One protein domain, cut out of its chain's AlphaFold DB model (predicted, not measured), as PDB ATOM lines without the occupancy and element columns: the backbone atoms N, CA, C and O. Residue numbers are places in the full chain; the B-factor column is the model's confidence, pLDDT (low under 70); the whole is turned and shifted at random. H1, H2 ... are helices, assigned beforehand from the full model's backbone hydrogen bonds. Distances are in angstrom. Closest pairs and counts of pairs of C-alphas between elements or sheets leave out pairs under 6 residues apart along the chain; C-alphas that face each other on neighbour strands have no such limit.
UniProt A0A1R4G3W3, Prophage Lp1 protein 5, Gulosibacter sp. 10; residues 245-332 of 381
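What this domain is: This is residues 245 to 332 of the 381 residues of the protein "Prophage Lp1 protein 5" of Gulosibacter sp. 10 (UniProt A0A1R4G3W3). Two small lobes stand end to end along the longest axis, each made of three crossed helices: H1, H2 and H3 in one, H4, H5 and H6 in the other. The link of residues 286 to 290 joins the lobes. The printed part has 88 residues, with six named helices in the order H1 to H6 and no named strand; the class is all helix. The whole is compact, with a radius of gyration of the C-alphas of 13.0 A, and elongated, spanning 38 by 23 by 18 A.

Where its parts are: Find C-alpha 245 at (287.412, 186.425, 246.026); from there H1, residues 245 to 256, runs 17.1 A. Next come H2, residues 261 to 270, 14.4 A, and H3, residues 275 to 285, 16.0 A. At C-alpha 291, (276.545, 192.138, 226.479), begins H4, residues 291 to 303, 19.0 A. H5, residues 308 to 317, 14.5 A, and H6, residues 322 to 331, 14.0 A, follow; H6 ends at (270.785, 193.909, 218.937).

How they stand to each other: Look at Ala 247 and Gly 281, the closest C-alphas of H1 and H3, 3.6 A apart: these helices touch at a steep tilt of 52 degrees, the same way. H2 touches H3 at Ile 265 and Ala 278, closest C-alphas 5.3 A apart, and H1 at Ala 250 and Leu 264, 6.8 A. H4 and H6 touch, closest C-alphas Ala 294 and Ala 328 at 4.4 A, with a steep tilt of 65 degrees, the same way. H5 and H6 form a helical hairpin, closest C-alphas Ile 312 and Ala 325 at 5.3 A. H4 and H5 touch at Ala 297 and Leu 311, closest C-alphas 6.8 A apart. H3 and H4 are apart; H1 and H4 are only just apart, at 8.2 A. Every O i to N i+4 pair is within hydrogen-bond range in H1, H2, H5 and H6; H3 has 6 of 7 and H4 8 of 9.

The domain as a whole: The C-alphas of Gln 245 and Ser 307 are the two farthest apart, 38.6 A. The printed part has no cut, and its five links are tight. Look for low confidence at residues 288 to 290, under 70; the mean pLDDT of the printed part is 92.1.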
ATOM      1  N   GLN A 245     287.907 187.768 246.345       98.25
ATOM      2  CA  GLN A 245     287.412 186.425 246.026       98.25
ATOM      3  C   GLN A 245     286.016 186.451 245.394       98.25
ATOM      4  O   GLN A 245     285.770 185.715 244.440       98.25
ATOM      5  N   ALA A 246     285.120 187.323 245.862       98.31
ATOM      6  CA  ALA A 246     283.808 187.500 245.245       98.31
ATOM      7  C   ALA A 246     283.923 188.005 243.798       98.31
ATOM      8  O   ALA A 246     283.253 187.483 242.909       98.31
ATOM      9  N   ALA A 247     284.805 188.974 243.530       97.62
ATOM     10  CA  ALA A 247     285.044 189.464 242.170       97.62
ATOM     11  C   ALA A 247     285.608 188.367 241.249       97.62
ATOM     12  O   ALA A 247     285.139 188.217 240.123       97.62
ATOM     13  N   LEU A 248     286.557 187.559 241.737       96.19
ATOM     14  CA  LEU A 248     287.116 186.430 240.985       96.19
ATOM     15  C   LEU A 248     286.068 185.342 240.698       96.19
ATOM     16  O   LEU A 248     286.037 184.817 239.586       96.19
ATOM     17  N   SER A 249     285.196 185.020 241.664       95.19
ATOM     18  CA  SER A 249     284.085 184.077 241.443       95.19
ATOM     19  C   SER A 249     283.115 184.622 240.389       95.19
ATOM     20  O   SER A 249     282.811 183.943 239.406       95.19
ATOM     21  N   ALA A 250     282.707 185.888 240.518       95.62
ATOM     22  CA  ALA A 250     281.836 186.545 239.548       95.62
ATOM     23  C   ALA A 250     282.438 186.534 238.131       95.62
ATOM     24  O   ALA A 250     281.747 186.187 237.172       95.62
ATOM     25  N   GLU A 251     283.727 186.856 237.987       93.19
ATOM     26  CA  GLU A 251     284.426 186.795 236.700       93.19
ATOM     27  C   GLU A 251     284.422 185.376 236.119       93.19
ATOM     28  O   GLU A 251     284.131 185.198 234.936       93.19
ATOM     29  N   GLN A 252     284.700 184.361 236.943       88.56
ATOM     30  CA  GLN A 252     284.701 182.965 236.510       88.56
ATOM     31  C   GLN A 252     283.329 182.553 235.964       88.56
ATOM     32  O   GLN A 252     283.259 181.979 234.879       88.56
ATOM     33  N   TYR A 253     282.237 182.893 236.653       88.44
ATOM     34  CA  TYR A 253     280.887 182.614 236.160       88.44
ATOM     35  C   TYR A 253     280.620 183.256 234.802       88.44
ATOM     36  O   TYR A 253     280.161 182.571 233.885       88.44
ATOM     37  N   LEU A 254     280.971 184.535 234.653       90.38
ATOM     38  CA  LEU A 254     280.773 185.281 233.410       90.38
ATOM     39  C   LEU A 254     281.628 184.763 232.241       90.38
ATOM     40  O   LEU A 254     281.289 185.015 231.085       90.38
ATOM     41  N   GLN A 255     282.717 184.031 232.507       86.69
ATOM     42  CA  GLN A 255     283.502 183.358 231.463       86.69
ATOM     43  C   GLN A 255     282.816 182.101 230.913       86.69
ATOM     44  O   GLN A 255     283.068 181.733 229.764       86.69
ATOM     45  N   PHE A 256     281.982 181.429 231.712       82.44
ATOM     46  CA  PHE A 256     281.335 180.174 231.318       82.44
ATOM     47  C   PHE A 256     279.899 180.357 230.834       82.44
ATOM     48  O   PHE A 256     279.492 179.675 229.893       82.44
ATOM     49  N   SER A 257     279.147 181.264 231.456       84.38
ATOM     50  CA  SER A 257     277.728 181.474 231.177       84.38
ATOM     51  C   SER A 257     277.354 182.942 231.330       84.38
ATOM     52  O   SER A 257     277.927 183.667 232.140       84.38
ATOM     53  N   ALA A 258     276.343 183.368 230.578       90.12
ATOM     54  CA  ALA A 258     275.775 184.695 230.744       90.12
ATOM     55  C   ALA A 258     274.864 184.757 231.977       90.12
ATOM     56  O   ALA A 258     274.100 183.824 232.233       90.12
ATOM     57  N   PHE A 259     274.929 185.861 232.721       88.50
ATOM     58  CA  PHE A 259     274.120 186.085 233.920       88.50
ATOM     59  C   PHE A 259     273.550 187.497 233.952       88.50
ATOM     60  O   PHE A 259     274.228 188.459 233.590       88.50
ATOM     61  N   SER A 260     272.339 187.631 234.495       92.81
ATOM     62  CA  SER A 260     271.858 188.928 234.961       92.81
ATOM     63  C   SER A 260     272.652 189.375 236.188       92.81
ATOM     64  O   SER A 260     273.189 188.558 236.942       92.81
ATOM     65  N   LYS A 261     272.694 190.689 236.432       93.50
ATOM     66  CA  LYS A 261     273.385 191.243 237.601       93.50
ATOM     67  C   LYS A 261     272.841 190.660 238.909       93.50
ATOM     68  O   LYS A 261     273.619 190.240 239.758       93.50
ATOM     69  N   SER A 262     271.517 190.622 239.066       93.00
ATOM     70  CA  SER A 262     270.879 190.054 240.259       93.00
ATOM     71  C   SER A 262     271.083 188.547 240.356       93.00
ATOM     72  O   SER A 262     271.387 188.056 241.433       93.00
ATOM     73  N   GLY A 263     270.988 187.821 239.238       91.19
ATOM     74  CA  GLY A 263     271.207 186.377 239.217       91.19
ATOM     75  C   GLY A 263     272.633 185.999 239.616       91.19
ATOM     76  O   GLY A 263     272.826 185.039 240.354       91.19
ATOM     77  N   LEU A 264     273.633 186.780 239.194       94.06
ATOM     78  CA  LEU A 264     275.018 186.562 239.607       94.06
ATOM     79  C   LEU A 264     275.235 186.879 241.094       94.06
ATOM     80  O   LEU A 264     275.953 186.152 241.773       94.06
ATOM     81  N   ILE A 265     274.584 187.922 241.622       95.50
ATOM     82  CA  ILE A 265     274.602 188.214 243.065       95.50
ATOM     83  C   ILE A 265     273.986 187.047 243.845       95.50
ATOM     84  O   ILE A 265     274.599 186.563 244.793       95.50
ATOM     85  N   ASP A 266     272.819 186.556 243.425       92.94
ATOM     86  CA  ASP A 266     272.141 185.423 244.064       92.94
ATOM     87  C   ASP A 266     272.993 184.146 244.021       92.94
ATOM     88  O   ASP A 266     273.020 183.385 244.991       92.94
ATOM     89  N   GLN A 267     273.733 183.928 242.930       92.50
ATOM     90  CA  GLN A 267     274.670 182.813 242.805       92.50
ATOM     91  C   GLN A 267     275.807 182.915 243.830       92.50
ATOM     92  O   GLN A 267     276.084 181.947 244.534       92.50
ATOM     93  N   LEU A 268     276.432 184.085 243.976       93.88
ATOM     94  CA  LEU A 268     277.495 184.291 244.965       93.88
ATOM     95  C   LEU A 268     276.966 184.190 246.407       93.88
ATOM     96  O   LEU A 268     277.621 183.605 247.271       93.88
ATOM     97  N   LEU A 269     275.757 184.686 246.674       91.44
ATOM     98  CA  LEU A 269     275.089 184.491 247.965       91.44
ATOM     99  C   LEU A 269     274.871 183.003 248.268       91.44
ATOM    100  O   LEU A 269     275.084 182.559 249.397       91.44
ATOM    101  N   PHE A 270     274.464 182.221 247.266       88.75
ATOM    102  CA  PHE A 270     274.308 180.774 247.399       88.75
ATOM    103  C   PHE A 270     275.642 180.070 247.699       88.75
ATOM    104  O   PHE A 270     275.665 179.121 248.480       88.75
ATOM    105  N   GLU A 271     276.751 180.564 247.147       86.06
ATOM    106  CA  GLU A 271     278.108 180.086 247.450       86.06
ATOM    107  C   GLU A 271     278.622 180.504 248.831       86.06
ATOM    108  O   GLU A 271     279.697 180.068 249.245       86.06
ATOM    109  N   GLY A 272     277.870 181.321 249.569       91.81
ATOM    110  CA  GLY A 272     278.188 181.715 250.938       91.81
ATOM    111  C   GLY A 272     278.973 183.019 251.064       91.81
ATOM    112  O   GLY A 272     279.488 183.311 252.144       91.81
ATOM    113  N   PHE A 273     279.069 183.817 249.997       97.44
ATOM    114  CA  PHE A 273     279.489 185.212 250.136       97.44
ATOM    115  C   PHE A 273     278.424 186.013 250.890       97.44
ATOM    116  O   PHE A 273     277.226 185.723 250.825       97.44
ATOM    117  N   THR A 274     278.857 187.043 251.609       98.25
ATOM    118  CA  THR A 274     277.940 188.030 252.194       98.25
ATOM    119  C   THR A 274     277.288 188.884 251.106       98.25
ATOM    120  O   THR A 274     277.771 188.955 249.974       98.25
ATOM    121  N   GLU A 275     276.189 189.562 251.443       97.69
ATOM    122  CA  GLU A 275     275.500 190.462 250.510       97.69
ATOM    123  C   GLU A 275     276.426 191.580 250.026       97.69
ATOM    124  O   GLU A 275     276.456 191.896 248.836       97.69
ATOM    125  N   GLU A 276     277.241 192.130 250.924       98.31
ATOM    126  CA  GLU A 276     278.205 193.173 250.599       98.31
ATOM    127  C   GLU A 276     279.316 192.669 249.668       98.31
ATOM    128  O   GLU A 276     279.650 193.353 248.699       98.31
ATOM    129  N   GLU A 277     279.876 191.485 249.932       98.44
ATOM    130  CA  GLU A 277     280.912 190.867 249.091       98.44
ATOM    131  C   GLU A 277     280.377 190.528 247.702       98.44
ATOM    132  O   GLU A 277     281.000 190.890 246.705       98.44
ATOM    133  N   ALA A 278     279.207 189.887 247.626       98.06
ATOM    134  CA  ALA A 278     278.580 189.511 246.365       98.06
ATOM    135  C   ALA A 278     278.246 190.746 245.519       98.06
ATOM    136  O   ALA A 278     278.618 190.817 244.345       98.06
ATOM    137  N   ALA A 279     277.607 191.757 246.116       97.75
ATOM    138  CA  ALA A 279     277.273 192.994 245.417       97.75
ATOM    139  C   ALA A 279     278.527 193.722 244.914       97.75
ATOM    140  O   ALA A 279     278.554 194.183 243.772       97.75
ATOM    141  N   TYR A 280     279.573 193.803 245.740       97.31
ATOM    142  CA  TYR A 280     280.845 194.401 245.344       97.31
ATOM    143  C   TYR A 280     281.517 193.617 244.215       97.31
ATOM    144  O   TYR A 280     281.914 194.219 243.219       97.31
ATOM    145  N   GLY A 281     281.636 192.294 244.357       96.69
ATOM    146  CA  GLY A 281     282.308 191.429 243.392       96.69
ATOM    147  C   GLY A 281     281.670 191.521 242.012       96.69
ATOM    148  O   GLY A 281     282.366 191.750 241.025       96.69
ATOM    149  N   VAL A 282     280.336 191.459 241.958       96.19
ATOM    150  CA  VAL A 282     279.581 191.640 240.713       96.19
ATOM    151  C   VAL A 282     279.776 193.044 240.140       96.19
ATOM    152  O   VAL A 282     280.017 193.174 238.946       96.19
ATOM    153  N   GLU A 283     279.734 194.101 240.955       94.81
ATOM    154  CA  GLU A 283     279.953 195.474 240.472       94.81
ATOM    155  C   GLU A 283     281.333 195.668 239.819       94.81
ATOM    156  O   GLU A 283     281.444 196.431 238.863       94.81
ATOM    157  N   GLN A 284     282.378 194.980 240.293       93.44
ATOM    158  CA  GLN A 284     283.722 195.106 239.713       93.44
ATOM    159  C   GLN A 284     283.826 194.543 238.291       93.44
ATOM    160  O   GLN A 284     284.627 195.040 237.499       93.44
ATOM    161  N   VAL A 285     283.053 193.501 237.976       91.25
ATOM    162  CA  VAL A 285     283.211 192.733 236.728       91.25
ATOM    163  C   VAL A 285     282.085 192.973 235.725       91.25
ATOM    164  O   VAL A 285     282.249 192.721 234.531       91.25
ATOM    165  N   TYR A 286     280.931 193.453 236.185       88.06
ATOM    166  CA  TYR A 286     279.740 193.569 235.359       88.06
ATOM    167  C   TYR A 286     279.765 194.854 234.521       88.06
ATOM    168  O   TYR A 286     279.359 195.928 234.966       88.06
ATOM    169  N   ASP A 287     280.213 194.749 233.270       71.94
ATOM    170  CA  ASP A 287     280.126 195.840 232.297       71.94
ATOM    171  C   ASP A 287     278.667 195.963 231.825       71.94
ATOM    172  O   ASP A 287     278.198 195.199 230.980       71.94
ATOM    173  N   GLY A 288     277.910 196.889 232.422       62.88
ATOM    174  CA  GLY A 288     276.470 197.118 232.204       62.88
ATOM    175  C   GLY A 288     276.061 197.571 230.789       62.88
ATOM    176  O   GLY A 288     275.088 198.300 230.629       62.88
ATOM    177  N   GLN A 289     276.799 197.176 229.753       58.06
ATOM    178  CA  GLN A 289     276.598 197.536 228.346       58.06
ATOM    179  C   GLN A 289     275.694 196.551 227.578       58.06
ATOM    180  O   GLN A 289     275.674 196.561 226.351       58.06
ATOM    181  N   GLY A 290     274.941 195.689 228.270       62.16
ATOM    182  CA  GLY A 290     273.969 194.775 227.648       62.16
ATOM    183  C   GLY A 290     274.561 193.520 226.991       62.16
ATOM    184  O   GLY A 290     273.807 192.694 226.482       62.16
ATOM    185  N   GLY A 291     275.885 193.323 227.043       83.62
ATOM    186  CA  GLY A 291     276.545 192.138 226.479       83.62
ATOM    187  C   GLY A 291     276.083 190.821 227.111       83.62
ATOM    188  O   GLY A 291     275.884 189.840 226.402       83.62
ATOM    189  N   GLN A 292     275.834 190.820 228.424       91.50
ATOM    190  CA  GLN A 292     275.330 189.645 229.145       91.50
ATOM    191  C   GLN A 292     273.911 189.271 228.706       91.50
ATOM    192  O   GLN A 292     273.671 188.135 228.312       91.50
ATOM    193  N   ALA A 293     272.999 190.244 228.653       93.62
ATOM    194  CA  ALA A 293     271.630 190.017 228.198       93.62
ATOM    195  C   ALA A 293     271.582 189.493 226.753       93.62
ATOM    196  O   ALA A 293     270.822 188.573 226.460       93.62
ATOM    197  N   ALA A 294     272.424 190.021 225.855       94.56
ATOM    198  CA  ALA A 294     272.508 189.541 224.475       94.56
ATOM    199  C   ALA A 294     273.076 188.113 224.388       94.56
ATOM    200  O   ALA A 294     272.574 187.300 223.613       94.56
ATOM    201  N   ALA A 295     274.077 187.779 225.208       93.00
ATOM    202  CA  ALA A 295     274.628 186.427 225.289       93.00
ATOM    203  C   ALA A 295     273.619 185.414 225.867       93.00
ATOM    204  O   ALA A 295     273.483 184.314 225.324       93.00
ATOM    205  N   SER A 296     272.860 185.789 226.904       93.38
ATOM    206  CA  SER A 296     271.737 184.992 227.424       93.38
ATOM    207  C   SER A 296     270.678 184.776 226.341       93.38
ATOM    208  O   SER A 296     270.285 183.642 226.074       93.38
ATOM    209  N   ALA A 297     270.264 185.848 225.659       96.25
ATOM    210  CA  ALA A 297     269.275 185.798 224.587       96.25
ATOM    211  C   ALA A 297     269.699 184.859 223.445       96.25
ATOM    212  O   ALA A 297     268.908 184.024 223.006       96.25
ATOM    213  N   GLN A 298     270.957 184.946 223.003       95.75
ATOM    214  CA  GLN A 298     271.505 184.047 221.984       95.75
ATOM    215  C   GLN A 298     271.513 182.591 222.463       95.75
ATOM    216  O   GLN A 298     271.079 181.707 221.730       95.75
ATOM    217  N   SER A 299     271.936 182.347 223.707       91.38
ATOM    218  CA  SER A 299     271.973 180.995 224.282       91.38
ATOM    219  C   SER A 299     270.589 180.343 224.301       91.38
ATOM    220  O   SER A 299     270.470 179.148 224.046       91.38
ATOM    221  N   TYR A 300     269.531 181.124 224.548       91.94
ATOM    222  CA  TYR A 300     268.152 180.647 224.447       91.94
ATOM    223  C   TYR A 300     267.752 180.290 223.018       91.94
ATOM    224  O   TYR A 300     267.197 179.213 222.793       91.94
ATOM    225  N   LEU A 301     268.051 181.169 222.063       95.69
ATOM    226  CA  LEU A 301     267.722 180.965 220.651       95.69
ATOM    227  C   LEU A 301     268.476 179.781 220.024       95.69
ATOM    228  O   LEU A 301     267.980 179.187 219.067       95.69
ATOM    229  N   ASP A 302     269.633 179.406 220.574       92.31
ATOM    230  CA  ASP A 302     270.411 178.244 220.128       92.31
ATOM    231  C   ASP A 302     269.747 176.903 220.489       92.31
ATOM    232  O   ASP A 302     269.995 175.891 219.828       92.31
ATOM    233  N   VAL A 303     268.904 176.873 221.528       87.25
ATOM    234  CA  VAL A 303     268.301 175.632 222.048       87.25
ATOM    235  C   VAL A 303     266.790 175.558 221.868       87.25
ATOM    236  O   VAL A 303     266.245 174.457 221.776       87.25
ATOM    237  N   MET A 304     266.097 176.695 221.833       89.31
ATOM    238  CA  MET A 304     264.638 176.765 221.799       89.31
ATOM    239  C   MET A 304     264.165 177.917 220.917       89.31
ATOM    240  O   MET A 304     264.792 178.969 220.839       89.31
ATOM    241  N   ALA A 305     263.002 177.735 220.288       94.69
ATOM    242  CA  ALA A 305     262.366 178.814 219.548       94.69
ATOM    243  C   ALA A 305     261.669 179.799 220.501       94.69
ATOM    244  O   ALA A 305     260.983 179.366 221.430       94.69
ATOM    245  N   PHE A 306     261.783 181.100 220.237       96.81
ATOM    246  CA  PHE A 306     261.120 182.153 221.013       96.81
ATOM    247  C   PHE A 306     260.474 183.205 220.111       96.81
ATOM    248  O   PHE A 306     260.969 183.515 219.027       96.81
ATOM    249  N   SER A 307     259.380 183.801 220.585       98.19
ATOM    250  CA  SER A 307     258.931 185.085 220.052       98.19
ATOM    251  C   SER A 307     259.836 186.206 220.567       98.19
ATOM    252  O   SER A 307     260.529 186.043 221.574       98.19
ATOM    253  N   ARG A 308     259.820 187.365 219.897       98.19
ATOM    254  CA  ARG A 308     260.583 188.534 220.358       98.19
ATOM    255  C   ARG A 308     260.195 188.915 221.787       98.19
ATOM    256  O   ARG A 308     261.068 189.077 222.630       98.19
ATOM    257  N   ASP A 309     258.896 189.038 222.043       97.12
ATOM    258  CA  ASP A 309     258.389 189.480 223.342       97.12
ATOM    259  C   ASP A 309     258.578 188.392 224.408       97.12
ATOM    260  O   ASP A 309     259.016 188.690 225.513       97.12
ATOM    261  N   GLY A 310     258.391 187.118 224.054       96.12
ATOM    262  CA  GLY A 310     258.650 186.001 224.963       96.12
ATOM    263  C   GLY A 310     260.123 185.877 225.366       96.12
ATOM    264  O   GLY A 310     260.413 185.508 226.502       96.12
ATOM    265  N   LEU A 311     261.062 186.209 224.472       97.25
ATOM    266  CA  LEU A 311     262.485 186.250 224.816       97.25
ATOM    267  C   LEU A 311     262.807 187.414 225.764       97.25
ATOM    268  O   LEU A 311     263.600 187.244 226.682       97.25
ATOM    269  N   ILE A 312     262.172 188.576 225.578       97.12
ATOM    270  CA  ILE A 312     262.310 189.718 226.497       97.12
ATOM    271  C   ILE A 312     261.767 189.353 227.882       97.12
ATOM    272  O   ILE A 312     262.476 189.530 228.871       97.12
ATOM    273  N   ASP A 313     260.566 188.773 227.950       94.44
ATOM    274  CA  ASP A 313     259.945 188.332 229.205       94.44
ATOM    275  C   ASP A 313     260.821 187.304 229.943       94.44
ATOM    276  O   ASP A 313     260.945 187.349 231.169       94.44
ATOM    277  N   GLN A 314     261.469 186.395 229.206       93.19
ATOM    278  CA  GLN A 314     262.394 185.416 229.779       93.19
ATOM    279  C   GLN A 314     263.611 186.091 230.426       93.19
ATOM    280  O   GLN A 314     263.988 185.735 231.540       93.19
ATOM    281  N   LEU A 315     264.212 187.082 229.766       92.38
ATOM    282  CA  LEU A 315     265.344 187.828 230.327       92.38
ATOM    283  C   LEU A 315     264.918 188.674 231.538       92.38
ATOM    284  O   LEU A 315     265.645 188.760 232.526       92.38
ATOM    285  N   GLU A 316     263.726 189.268 231.514       93.12
ATOM    286  CA  GLU A 316     263.187 189.973 232.683       93.12
ATOM    287  C   GLU A 316     262.978 189.038 233.873       93.12
ATOM    288  O   GLU A 316     263.300 189.397 235.008       93.12
ATOM    289  N   PHE A 317     262.492 187.821 233.621       87.50
ATOM    290  CA  PHE A 317     262.355 186.797 234.653       87.50
ATOM    291  C   PHE A 317     263.706 186.420 235.278       87.50
ATOM    292  O   PHE A 317     263.778 186.179 236.483       87.50
ATOM    293  N   GLU A 318     264.782 186.418 234.490       84.88
ATOM    294  CA  GLU A 318     266.150 186.215 234.984       84.88
ATOM    295  C   GLU A 318     266.708 187.413 235.755       84.88
ATOM    296  O   GLU A 318     267.748 187.291 236.397       84.88
ATOM    297  N   GLY A 319     266.029 188.561 235.731       89.00
ATOM    298  CA  GLY A 319     266.394 189.754 236.490       89.00
ATOM    299  C   GLY A 319     267.098 190.842 235.681       89.00
ATOM    300  O   GLY A 319     267.588 191.809 236.268       89.00
ATOM    301  N   TYR A 320     267.142 190.736 234.350       91.25
ATOM    302  CA  TYR A 320     267.512 191.879 233.512       91.25
ATOM    303  C   TYR A 320     266.420 192.951 233.567       91.25
ATOM    304  O   TYR A 320     265.230 192.650 233.654       91.25
ATOM    305  N   SER A 321     266.796 194.229 233.489       92.94
ATOM    306  CA  SER A 321     265.782 195.274 233.327       92.94
ATOM    307  C   SER A 321     265.123 195.175 231.948       92.94
ATOM    308  O   SER A 321     265.776 194.816 230.969       92.94
ATOM    309  N   ASN A 322     263.854 195.583 231.834       94.62
ATOM    310  CA  ASN A 322     263.147 195.643 230.545       94.62
ATOM    311  C   ASN A 322     263.954 196.387 229.463       94.62
ATOM    312  O   ASN A 322     263.976 195.977 228.302       94.62
ATOM    313  N   ALA A 323     264.652 197.464 229.843       94.06
ATOM    314  CA  ALA A 323     265.479 198.239 228.926       94.06
ATOM    315  C   ALA A 323     266.695 197.444 228.416       94.06
ATOM    316  O   ALA A 323     266.978 197.484 227.221       94.06
ATOM    317  N   GLU A 324     267.390 196.715 229.294       92.75
ATOM    318  CA  GLU A 324     268.518 195.852 228.917       92.75
ATOM    319  C   GLU A 324     268.057 194.668 228.069       92.75
ATOM    320  O   GLU A 324     268.640 194.418 227.018       92.75
ATOM    321  N   ALA A 325     266.991 193.981 228.488       95.06
ATOM    322  CA  ALA A 325     266.415 192.851 227.766       95.06
ATOM    323  C   ALA A 325     265.967 193.261 226.354       95.06
ATOM    324  O   ALA A 325     266.331 192.619 225.370       95.06
ATOM    325  N   THR A 326     265.252 194.382 226.237       96.50
ATOM    326  CA  THR A 326     264.815 194.919 224.940       96.50
ATOM    327  C   THR A 326     266.007 195.276 224.058       96.50
ATOM    328  O   THR A 326     266.058 194.858 222.904       96.50
ATOM    329  N   ALA A 327     266.987 196.013 224.591       95.38
ATOM    330  CA  ALA A 327     268.171 196.406 223.831       95.38
ATOM    331  C   ALA A 327     268.996 195.195 223.372       95.38
ATOM    332  O   ALA A 327     269.499 195.190 222.250       95.38
ATOM    333  N   ALA A 328     269.107 194.167 224.213       95.06
ATOM    334  CA  ALA A 328     269.781 192.921 223.885       95.06
ATOM    335  C   ALA A 328     269.083 192.187 222.741       95.06
ATOM    336  O   ALA A 328     269.718 191.913 221.726       95.06
ATOM    337  N   VAL A 329     267.780 191.929 222.865       97.25
ATOM    338  CA  VAL A 329     267.004 191.231 221.831       97.25
ATOM    339  C   VAL A 329     267.003 192.009 220.510       97.25
ATOM    340  O   VAL A 329     267.163 191.405 219.453       97.25
ATOM    341  N   ASP A 330     266.911 193.340 220.555       96.56
ATOM    342  CA  ASP A 330     266.958 194.192 219.358       96.56
ATOM    343  C   ASP A 330     268.355 194.290 218.721       96.56
ATOM    344  O   ASP A 330     268.478 194.694 217.564       96.56
ATOM    345  N   SER A 331     269.413 193.936 219.457       95.50
ATOM    346  CA  SER A 331     270.785 193.909 218.937       95.50
ATOM    347  C   SER A 331     271.113 192.641 218.145       95.50
ATOM    348  O   SER A 331     272.081 192.634 217.381       95.50
ATOM    349  N   LEU A 332     270.319 191.580 218.317       95.62
ATOM    350  CA  LEU A 332     270.519 190.301 217.648       95.62
ATOM    351  C   LEU A 332     269.936 190.319 216.227       95.62
ATOM    352  O   LEU A 332     268.864 190.868 215.972       95.62
TER     353      LEU A 332